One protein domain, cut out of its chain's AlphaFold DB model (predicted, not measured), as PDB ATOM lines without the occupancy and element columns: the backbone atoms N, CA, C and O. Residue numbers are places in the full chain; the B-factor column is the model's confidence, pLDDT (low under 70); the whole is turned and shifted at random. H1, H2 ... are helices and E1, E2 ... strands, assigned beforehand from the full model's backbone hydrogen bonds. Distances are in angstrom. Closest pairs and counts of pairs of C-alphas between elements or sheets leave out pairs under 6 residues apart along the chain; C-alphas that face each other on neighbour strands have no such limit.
ATOM      1  N   THR A  89      24.841  10.175   1.283       76.94
ATOM      2  CA  THR A  89      26.006  10.537   0.470       76.94
ATOM      3  C   THR A  89      25.738  11.881  -0.193       76.94
ATOM      4  O   THR A  89      24.867  12.001  -1.054       76.94
ATOM      5  N   THR A  90      26.476  12.908   0.223       83.44
ATOM      6  CA  THR A  90      26.300  14.277  -0.271       83.44
ATOM      7  C   THR A  90      27.523  14.692  -1.073       83.44
ATOM      8  O   THR A  90      28.643  14.637  -0.574       83.44
ATOM      9  N   LEU A  91      27.299  15.138  -2.308       86.56
ATOM     10  CA  LEU A  91      28.318  15.763  -3.145       86.56
ATOM     11  C   LEU A  91      28.008  17.253  -3.257       86.56
ATOM     12  O   LEU A  91      26.966  17.643  -3.780       86.56
ATOM     13  N   THR A  92      28.910  18.090  -2.756       89.69
ATOM     14  CA  THR A  92      28.785  19.549  -2.828       89.69
ATOM     15  C   THR A  92      29.627  20.089  -3.976       89.69
ATOM     16  O   THR A  92      30.842  19.897  -3.998       89.69
ATOM     17  N   LEU A  93      28.988  20.786  -4.918       90.44
ATOM     18  CA  LEU A  93      29.648  21.425  -6.056       90.44
ATOM     19  C   LEU A  93      29.845  22.920  -5.785       90.44
ATOM     20  O   LEU A  93      28.934  23.595  -5.306       90.44
ATOM     21  N   GLN A  94      31.019  23.440  -6.138       92.06
ATOM     22  CA  GLN A  94      31.347  24.860  -6.027       92.06
ATOM     23  C   GLN A  94      31.843  25.398  -7.371       92.06
ATOM     24  O   GLN A  94      32.599  24.731  -8.081       92.06
ATOM     25  N   ALA A  95      31.441  26.624  -7.708       93.06
ATOM     26  CA  ALA A  95      31.907  27.291  -8.912       93.06
ATOM     27  C   ALA A  95      33.397  27.633  -8.772       93.06
ATOM     28  O   ALA A  95      33.820  28.226  -7.778       93.06
ATOM     29  N   ARG A  96      34.200  27.281  -9.781       90.00
ATOM     30  CA  ARG A  96      35.661  27.484  -9.769       90.00
ATOM     31  C   ARG A  96      36.068  28.954  -9.623       90.00
ATOM     32  O   ARG A  96      37.147  29.246  -9.124       90.00
ATOM     33  N   ASP A  97      35.226  29.861 -10.091       92.38
ATOM     34  CA  ASP A  97      35.430  31.307 -10.038       92.38
ATOM     35  C   ASP A  97      34.857  31.949  -8.761       92.38
ATOM     36  O   ASP A  97      34.846  33.171  -8.647       92.38
ATOM     37  N   GLY A  98      34.342  31.148  -7.819       91.75
ATOM     38  CA  GLY A  98      33.665  31.631  -6.613       91.75
ATOM     39  C   GLY A  98      32.318  32.311  -6.885       91.75
ATOM     40  O   GLY A  98      31.736  32.900  -5.976       91.75
ATOM     41  N   GLY A  99      31.827  32.255  -8.126       90.88
ATOM     42  CA  GLY A  99      30.564  32.846  -8.542       90.88
ATOM     43  C   GLY A  99      29.347  31.958  -8.270       90.88
ATOM     44  O   GLY A  99      29.399  30.945  -7.576       90.88
ATOM     45  N   SER A 100      28.210  32.342  -8.852       90.31
ATOM     46  CA  SER A 100      26.965  31.573  -8.745       90.31
ATOM     47  C   SER A 100      26.982  30.329  -9.641       90.31
ATOM     48  O   SER A 100      27.235  30.431 -10.842       90.31
ATOM     49  N   MET A 101      26.604  29.178  -9.074       89.50
ATOM     50  CA  MET A 101      26.395  27.913  -9.798       89.50
ATOM     51  C   MET A 101      25.173  27.926 -10.733       89.50
ATOM     52  O   MET A 101      25.044  27.046 -11.575       89.50
ATOM     53  N   HIS A 102      24.294  28.931 -10.631       88.38
ATOM     54  CA  HIS A 102      23.061  29.026 -11.430       88.38
ATOM     55  C   HIS A 102      23.295  29.414 -12.897       88.38
ATOM     56  O   HIS A 102      22.358  29.444 -13.692       88.38
ATOM     57  N   ARG A 103      24.529  29.766 -13.268       89.88
ATOM     58  CA  ARG A 103      24.858  30.088 -14.659       89.88
ATOM     59  C   ARG A 103      24.777  28.815 -15.494       89.88
ATOM     60  O   ARG A 103      25.274  27.775 -15.067       89.88
ATOM     61  N   LEU A 104      24.241  28.935 -16.706       88.50
ATOM     62  CA  LEU A 104      23.945  27.805 -17.589       88.50
ATOM     63  C   LEU A 104      25.111  26.813 -17.720       88.50
ATOM     64  O   LEU A 104      24.929  25.630 -17.470       88.50
ATOM     65  N   LYS A 105      26.330  27.303 -17.980       89.25
ATOM     66  CA  LYS A 105      27.531  26.460 -18.113       89.25
ATOM     67  C   LYS A 105      27.805  25.572 -16.889       89.25
ATOM     68  O   LYS A 105      28.231  24.433 -17.041       89.25
ATOM     69  N   TYR A 106      27.621  26.099 -15.678       91.75
ATOM     70  CA  TYR A 106      27.865  25.339 -14.446       91.75
ATOM     71  C   TYR A 106      26.690  24.425 -14.104       91.75
ATOM     72  O   TYR A 106      26.906  23.336 -13.582       91.75
ATOM     73  N   LEU A 107      25.464  24.848 -14.421       90.00
ATOM     74  CA  LEU A 107      24.264  24.043 -14.221       90.00
ATOM     75  C   LEU A 107      24.239  22.823 -15.154       90.00
ATOM     76  O   LEU A 107      23.942  21.723 -14.702       90.00
ATOM     77  N   GLU A 108      24.602  23.000 -16.424       90.94
ATOM     78  CA  GLU A 108      24.736  21.913 -17.402       90.94
ATOM     79  C   GLU A 108      25.788  20.890 -16.949       90.94
ATOM     80  O   GLU A 108      25.535  19.684 -16.937       90.94
ATOM     81  N   GLU A 109      26.943  21.367 -16.476       90.69
ATOM     82  CA  GLU A 109      27.989  20.508 -15.919       90.69
ATOM     83  C   GLU A 109      27.516  19.771 -14.655       90.69
ATOM     84  O   GLU A 109      27.784  18.581 -14.492       90.69
ATOM     85  N   ALA A 110      26.769  20.443 -13.775       91.44
ATOM     86  CA  ALA A 110      26.198  19.824 -12.582       91.44
ATOM     87  C   ALA A 110      25.192  18.714 -12.935       91.44
ATOM     88  O   ALA A 110      25.241  17.644 -12.329       91.44
ATOM     89  N   VAL A 111      24.330  18.924 -13.938       91.12
ATOM     90  CA  VAL A 111      23.414  17.889 -14.455       91.12
ATOM     91  C   VAL A 111      24.195  16.726 -15.066       91.12
ATOM     92  O   VAL A 111      23.881  15.564 -14.803       91.12
ATOM     93  N   ARG A 112      25.251  17.012 -15.838       91.88
ATOM     94  CA  ARG A 112      26.120  15.984 -16.426       91.88
ATOM     95  C   ARG A 112      26.760  15.103 -15.354       91.88
ATOM     96  O   ARG A 112      26.716  13.879 -15.462       91.88
ATOM     97  N   LEU A 113      27.326  15.718 -14.314       92.06
ATOM     98  CA  LEU A 113      27.914  15.004 -13.181       92.06
ATOM     99  C   LEU A 113      26.858  14.218 -12.404       92.06
ATOM    100  O   LEU A 113      27.102  13.067 -12.049       92.06
ATOM    101  N   HIS A 114      25.681  14.801 -12.175       90.19
ATOM    102  CA  HIS A 114      24.581  14.125 -11.493       90.19
ATOM    103  C   HIS A 114      24.191  12.820 -12.199       90.19
ATOM    104  O   HIS A 114      24.173  11.768 -11.560       90.19
ATOM    105  N   ARG A 115      23.981  12.859 -13.522       89.56
ATOM    106  CA  ARG A 115      23.685  11.661 -14.327       89.56
ATOM    107  C   ARG A 115      24.824  10.653 -14.314       89.56
ATOM    108  O   ARG A 115      24.582   9.456 -14.203       89.56
ATOM    109  N   TYR A 116      26.070  11.121 -14.387       90.88
ATOM    110  CA  TYR A 116      27.227  10.235 -14.303       90.88
ATOM    111  C   TYR A 116      27.259   9.466 -12.975       90.88
ATOM    112  O   TYR A 116      27.386   8.244 -12.992       90.88
ATOM    113  N   PHE A 117      27.091  10.153 -11.842       89.31
ATOM    114  CA  PHE A 117      27.102   9.511 -10.526       89.31
ATOM    115  C   PHE A 117      25.913   8.582 -10.289       89.31
ATOM    116  O   PHE A 117      26.061   7.603  -9.565       89.31
ATOM    117  N   MET A 118      24.756   8.861 -10.888       87.44
ATOM    118  CA  MET A 118      23.585   7.999 -10.744       87.44
ATOM    119  C   MET A 118      23.667   6.757 -11.633       87.44
ATOM    120  O   MET A 118      23.475   5.652 -11.132       87.44
ATOM    121  N   ASP A 119      23.983   6.914 -12.921       87.50
ATOM    122  CA  ASP A 119      23.805   5.841 -13.908       87.50
ATOM    123  C   ASP A 119      25.107   5.162 -14.359       87.50
ATOM    124  O   ASP A 119      25.077   4.003 -14.760       87.50
ATOM    125  N   ASN A 120      26.249   5.857 -14.309       89.31
ATOM    126  CA  ASN A 120      27.516   5.364 -14.873       89.31
ATOM    127  C   ASN A 120      28.602   5.104 -13.823       89.31
ATOM    128  O   ASN A 120      29.647   4.533 -14.143       89.31
ATOM    129  N   PHE A 121      28.396   5.535 -12.581       87.81
ATOM    130  CA  PHE A 121      29.348   5.311 -11.507       87.81
ATOM    131  C   PHE A 121      29.209   3.888 -10.972       87.81
ATOM    132  O   PHE A 121      28.274   3.564 -10.234       87.81
ATOM    133  N   THR A 122      30.154   3.042 -11.379       89.19
ATOM    134  CA  THR A 122      30.216   1.633 -10.997       89.19
ATOM    135  C   THR A 122      31.339   1.386 -10.005       89.19
ATOM    136  O   THR A 122      32.466   1.835 -10.227       89.19
ATOM    137  N   VAL A 123      31.057   0.615  -8.962       86.38
ATOM    138  CA  VAL A 123      32.052   0.165  -7.986       86.38
ATOM    139  C   VAL A 123      32.148  -1.353  -8.050       86.38
ATOM    140  O   VAL A 123      31.132  -2.043  -8.104       86.38
ATOM    141  N   GLU A 124      33.376  -1.867  -8.061       88.56
ATOM    142  CA  GLU A 124      33.652  -3.302  -8.002       88.56
ATOM    143  C   GLU A 124      33.918  -3.703  -6.550       88.56
ATOM    144  O   GLU A 124      34.754  -3.101  -5.872       88.56
ATOM    145  N   VAL A 125      33.180  -4.696  -6.058       85.62
ATOM    146  CA  VAL A 125      33.320  -5.184  -4.688       85.62
ATOM    147  C   VAL A 125      34.543  -6.104  -4.616       85.62
ATOM    148  O   VAL A 125      34.532  -7.161  -5.250       85.62
ATOM    149  N   PRO A 126      35.583  -5.780  -3.819       81.69
ATOM    150  CA  PRO A 126      36.834  -6.547  -3.809       81.69
ATOM    151  C   PRO A 126      36.677  -8.018  -3.405       81.69
ATOM    152  O   PRO A 126      37.522  -8.841  -3.740       81.69
ATOM    153  N   SER A 127      35.625  -8.350  -2.653       82.88
ATOM    154  CA  SER A 127      35.381  -9.698  -2.133       82.88
ATOM    155  C   SER A 127      34.606 -10.612  -3.085       82.88
ATOM    156  O   SER A 127      34.839 -11.817  -3.055       82.88
ATOM    157  N   THR A 128      33.695 -10.082  -3.909       85.50
ATOM    158  CA  THR A 128      32.851 -10.883  -4.824       85.50
ATOM    159  C   THR A 128      33.177 -10.661  -6.299       85.50
ATOM    160  O   THR A 128      32.794 -11.482  -7.127       85.50
ATOM    161  N   GLY A 129      33.885  -9.579  -6.645       85.75
ATOM    162  CA  GLY A 129      34.130  -9.169  -8.033       85.75
ATOM    163  C   GLY A 129      32.877  -8.649  -8.749       85.75
ATOM    164  O   GLY A 129      32.917  -8.362  -9.943       85.75
ATOM    165  N   GLU A 130      31.754  -8.525  -8.039       86.25
ATOM    166  CA  GLU A 130      30.515  -7.988  -8.591       86.25
ATOM    167  C   GLU A 130      30.614  -6.472  -8.754       86.25
ATOM    168  O   GLU A 130      31.197  -5.763  -7.925       86.25
ATOM    169  N   ARG A 131      30.028  -5.975  -9.845       85.81
ATOM    170  CA  ARG A 131      29.962  -4.550 -10.161       85.81
ATOM    171  C   ARG A 131      28.563  -4.044  -9.885       85.81
ATOM    172  O   ARG A 131      27.617  -4.535 -10.488       85.81
ATOM    173  N   PHE A 132      28.471  -3.034  -9.031       87.12
ATOM    174  CA  PHE A 132      27.213  -2.379  -8.695       87.12
ATOM    175  C   PHE A 132      27.228  -0.931  -9.157       87.12
ATOM    176  O   PHE A 132      28.247  -0.239  -9.053       87.12
ATOM    177  N   VAL A 133      26.082  -0.472  -9.651       88.25
ATOM    178  CA  VAL A 133      25.854   0.942  -9.968       88.25
ATOM    179  C   VAL A 133      25.270   1.633  -8.739       88.25
ATOM    180  O   VAL A 133      24.476   1.042  -8.008       88.25
ATOM    181  N   TYR A 134      25.592   2.911  -8.519       85.56
ATOM    182  CA  TYR A 134      25.016   3.675  -7.404       85.56
ATOM    183  C   TYR A 134      23.476   3.627  -7.367       85.56
ATOM    184  O   TYR A 134      22.885   3.529  -6.288       85.56
ATOM    185  N   ARG A 135      22.817   3.615  -8.535       85.12
ATOM    186  CA  ARG A 135      21.352   3.512  -8.650       85.12
ATOM    187  C   ARG A 135      20.751   2.267  -7.987       85.12
ATOM    188  O   ARG A 135      19.598   2.295  -7.576       85.12
ATOM    189  N   GLU A 136      21.517   1.187  -7.881       84.44
ATOM    190  CA  GLU A 136      21.066  -0.080  -7.293       84.44
ATOM    191  C   GLU A 136      21.136  -0.062  -5.759       84.44
ATOM    192  O   GLU A 136      20.428  -0.819  -5.100       84.44
ATOM    193  N   ILE A 137      21.947   0.836  -5.183       83.00
ATOM    194  CA  ILE A 137      22.220   0.905  -3.739       83.00
ATOM    195  C   ILE A 137      21.642   2.153  -3.057       83.00
ATOM    196  O   ILE A 137      21.493   2.169  -1.838       83.00
ATOM    197  N   CYS A 138      21.290   3.205  -3.806       81.00
ATOM    198  CA  CYS A 138      20.838   4.479  -3.233       81.00
ATOM    199  C   CYS A 138      19.468   4.429  -2.527       81.00
ATOM    200  O   CYS A 138      19.113   5.368  -1.806       81.00
ATOM    201  N   GLY A 139      18.700   3.348  -2.703       81.06
ATOM    202  CA  GLY A 139      17.445   3.102  -1.993       81.06
ATOM    203  C   GLY A 139      16.437   4.249  -2.135       81.06
ATOM    204  O   GLY A 139      16.116   4.688  -3.237       81.06
ATOM    205  N   PHE A 140      15.930   4.770  -1.013       78.38
ATOM    206  CA  PHE A 140      14.928   5.847  -1.034       78.38
ATOM    207  C   PHE A 140      15.482   7.199  -1.528       78.38
ATOM    208  O   PHE A 140      14.715   8.073  -1.930       78.38
ATOM    209  N   SER A 141      16.804   7.395  -1.491       79.19
ATOM    210  CA  SER A 141      17.446   8.685  -1.776       79.19
ATOM    211  C   SER A 141      17.821   8.879  -3.248       79.19
ATOM    212  O   SER A 141      18.297   9.955  -3.608       79.19
ATOM    213  N   CYS A 142      17.581   7.893  -4.121       82.00
ATOM    214  CA  CYS A 142      17.940   7.978  -5.544       82.00
ATOM    215  C   CYS A 142      17.329   9.207  -6.240       82.00
ATOM    216  O   CYS A 142      17.987   9.866  -7.040       82.00
ATOM    217  N   ASN A 143      16.090   9.560  -5.884       82.00
ATOM    218  CA  ASN A 143      15.343  10.654  -6.513       82.00
ATOM    219  C   ASN A 143      15.411  11.981  -5.741       82.00
ATOM    220  O   ASN A 143      14.717  12.930  -6.105       82.00
ATOM    221  N   ALA A 144      16.233  12.084  -4.691       81.69
ATOM    222  CA  ALA A 144      16.291  13.285  -3.854       81.69
ATOM    223  C   ALA A 144      16.705  14.546  -4.642       81.69
ATOM    224  O   ALA A 144      16.236  15.643  -4.352       81.69
ATOM    225  N   ASN A 145      17.535  14.380  -5.677       83.31
ATOM    226  CA  ASN A 145      18.125  15.482  -6.443       83.31
ATOM    227  C   ASN A 145      17.520  15.672  -7.845       83.31
ATOM    228  O   ASN A 145      18.059  16.445  -8.638       83.31
ATOM    229  N   VAL A 146      16.373  15.045  -8.141       82.25
ATOM    230  CA  VAL A 146      15.692  15.158  -9.451       82.25
ATOM    231  C   VAL A 146      15.394  16.616  -9.847       82.25
ATOM    232  O   VAL A 146      15.326  16.971 -11.021       82.25
ATOM    233  N   VAL A 147      15.272  17.494  -8.848       83.69
ATOM    234  CA  VAL A 147      15.015  18.931  -8.995       83.69
ATOM    235  C   VAL A 147      16.079  19.638  -9.846       83.69
ATOM    236  O   VAL A 147      15.737  20.564 -10.580       83.69
ATOM    237  N   ILE A 148      17.341  19.194  -9.817       85.06
ATOM    238  CA  ILE A 148      18.434  19.822 -10.583       85.06
ATOM    239  C   ILE A 148      18.165  19.722 -12.091       85.06
ATOM    240  O   ILE A 148      18.333  20.702 -12.820       85.06
ATOM    241  N   GLU A 149      17.676  18.569 -12.554       82.56
ATOM    242  CA  GLU A 149      17.326  18.375 -13.962       82.56
ATOM    243  C   GLU A 149      16.125  19.232 -14.375       82.56
ATOM    244  O   GLU A 149      16.140  19.853 -15.440       82.56
ATOM    245  N   TYR A 150      15.110  19.338 -13.509       84.25
ATOM    246  CA  TYR A 150      13.949  20.191 -13.766       84.25
ATOM    247  C   TYR A 150      14.330  21.665 -13.926       84.25
ATOM    248  O   TYR A 150      13.810  22.329 -14.825       84.25
ATOM    249  N   PHE A 151      15.241  22.177 -13.093       83.69
ATOM    250  CA  PHE A 151      15.719  23.556 -13.203       83.69
ATOM    251  C   PHE A 151      16.448  23.812 -14.520       83.69
ATOM    252  O   PHE A 151      16.204  24.838 -15.153       83.69
ATOM    253  N   HIS A 152      17.291  22.877 -14.959       82.62
ATOM    254  CA  HIS A 152      17.997  23.005 -16.230       82.62
ATOM    255  C   HIS A 152      17.022  23.098 -17.413       82.62
ATOM    256  O   HIS A 152      17.120  24.018 -18.219       82.62
ATOM    257  N   VAL A 153      16.030  22.201 -17.477       79.25
ATOM    258  CA  VAL A 153      15.067  22.139 -18.592       79.25
ATOM    259  C   VAL A 153      14.096  23.328 -18.610       79.25
ATOM    260  O   VAL A 153      13.723  23.799 -19.680       79.25
ATOM    261  N   ARG A 154      13.655  23.819 -17.443       69.12
ATOM    262  CA  ARG A 154      12.643  24.892 -17.347       69.12
ATOM    263  C   ARG A 154      13.214  26.302 -17.466       69.12
ATOM    264  O   ARG A 154      12.518  27.171 -17.980       69.12
ATOM    265  N   VAL A 155      14.408  26.555 -16.930       66.19
ATOM    266  CA  VAL A 155      14.999  27.907 -16.898       66.19
ATOM    267  C   VAL A 155      15.747  28.219 -18.190       66.19
ATOM    268  O   VAL A 155      15.800  29.376 -18.598       66.19
ATOM    269  N   PHE A 156      16.271  27.194 -18.859       62.59
ATOM    270  CA  PHE A 156      16.983  27.329 -20.125       62.59
ATOM    271  C   PHE A 156      16.396  26.371 -21.170       62.59
ATOM    272  O   PHE A 156      17.060  25.411 -21.566       62.59
ATOM    273  N   PRO A 157      15.135  26.588 -21.592       57.53
ATOM    274  CA  PRO A 157      14.594  25.869 -22.731       57.53
ATOM    275  C   PRO A 157      15.402  26.276 -23.969       57.53
ATOM    276  O   PRO A 157      15.562  27.468 -24.238       57.53
ATOM    277  N   LEU A 158      15.961  25.282 -24.661       53.94
ATOM    278  CA  LEU A 158      16.506  25.446 -26.011       53.94
ATOM    279  C   LEU A 158      15.424  25.970 -26.962       53.94
ATOM    280  O   LEU A 158      14.273  25.484 -26.853       53.94
TER     281      LEU A 158
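AT A GLANCE: This is residues 89 to 158 of the 158 residues of an uncharacterized protein of Brugia timori (UniProt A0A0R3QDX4). A small two-stranded hairpin, E1 and E2, extends one end of a long helix, H1, and the chain then folds back through short H2 so that H3 packs on the first part of H1. A stretch with no named element, residues 89 to 103, leads into H1. The printed part has 70 residues with three named helices and two named strands, in the order H1, E1, E2, H2, H3; the sheet is antiparallel and the class is mostly helix. The whole is loose and elongated, with a radius of gyration of the C-alphas of 14.7 A and spans of 43 by 25 by 20 A.

IN THESE COORDINATES: E1 is residues 122 to 124 and E2 residues 131 to 133. H1, residues 104 to 120, is 22.9 A long and begins at C-alpha 104 (23.945, 27.805, -17.589). H2 is residues 134 to 137. H3, residues 147 to 155, is 12.0 A long and ends at C-alpha 155 (14.999, 27.907, -16.898).

HOW THE PARTS SIT: E1 and E2 form an antiparallel hairpin at 152 degrees, with N 123 and O 132 within hydrogen-bond range at 2.9 A. H1 touches H2 with residues 117 to 119 alone; their closest C-alphas, of Met 118 and Arg 135, are 5.4 A apart. H1 touches H3 with residues 104 to 111 alone; their closest C-alphas, of Val 111 and Glu 149, are 6.1 A apart. H1 and H3 run opposite ways at 37 degrees, only just a steep tilt. H3 is apart from E1, E2 and H2. In H1 and H3 every O i to N i+4 pair is within hydrogen-bond range; H2 is too short for such a pair.

THE WHOLE: The two farthest C-alphas, of Ser 127 and Leu 158, are 46.5 A apart. The printed part has no cut, and no link between named elements is long. Mean pLDDT of the printed part is 85.0; residues 154 to 158 are under 70.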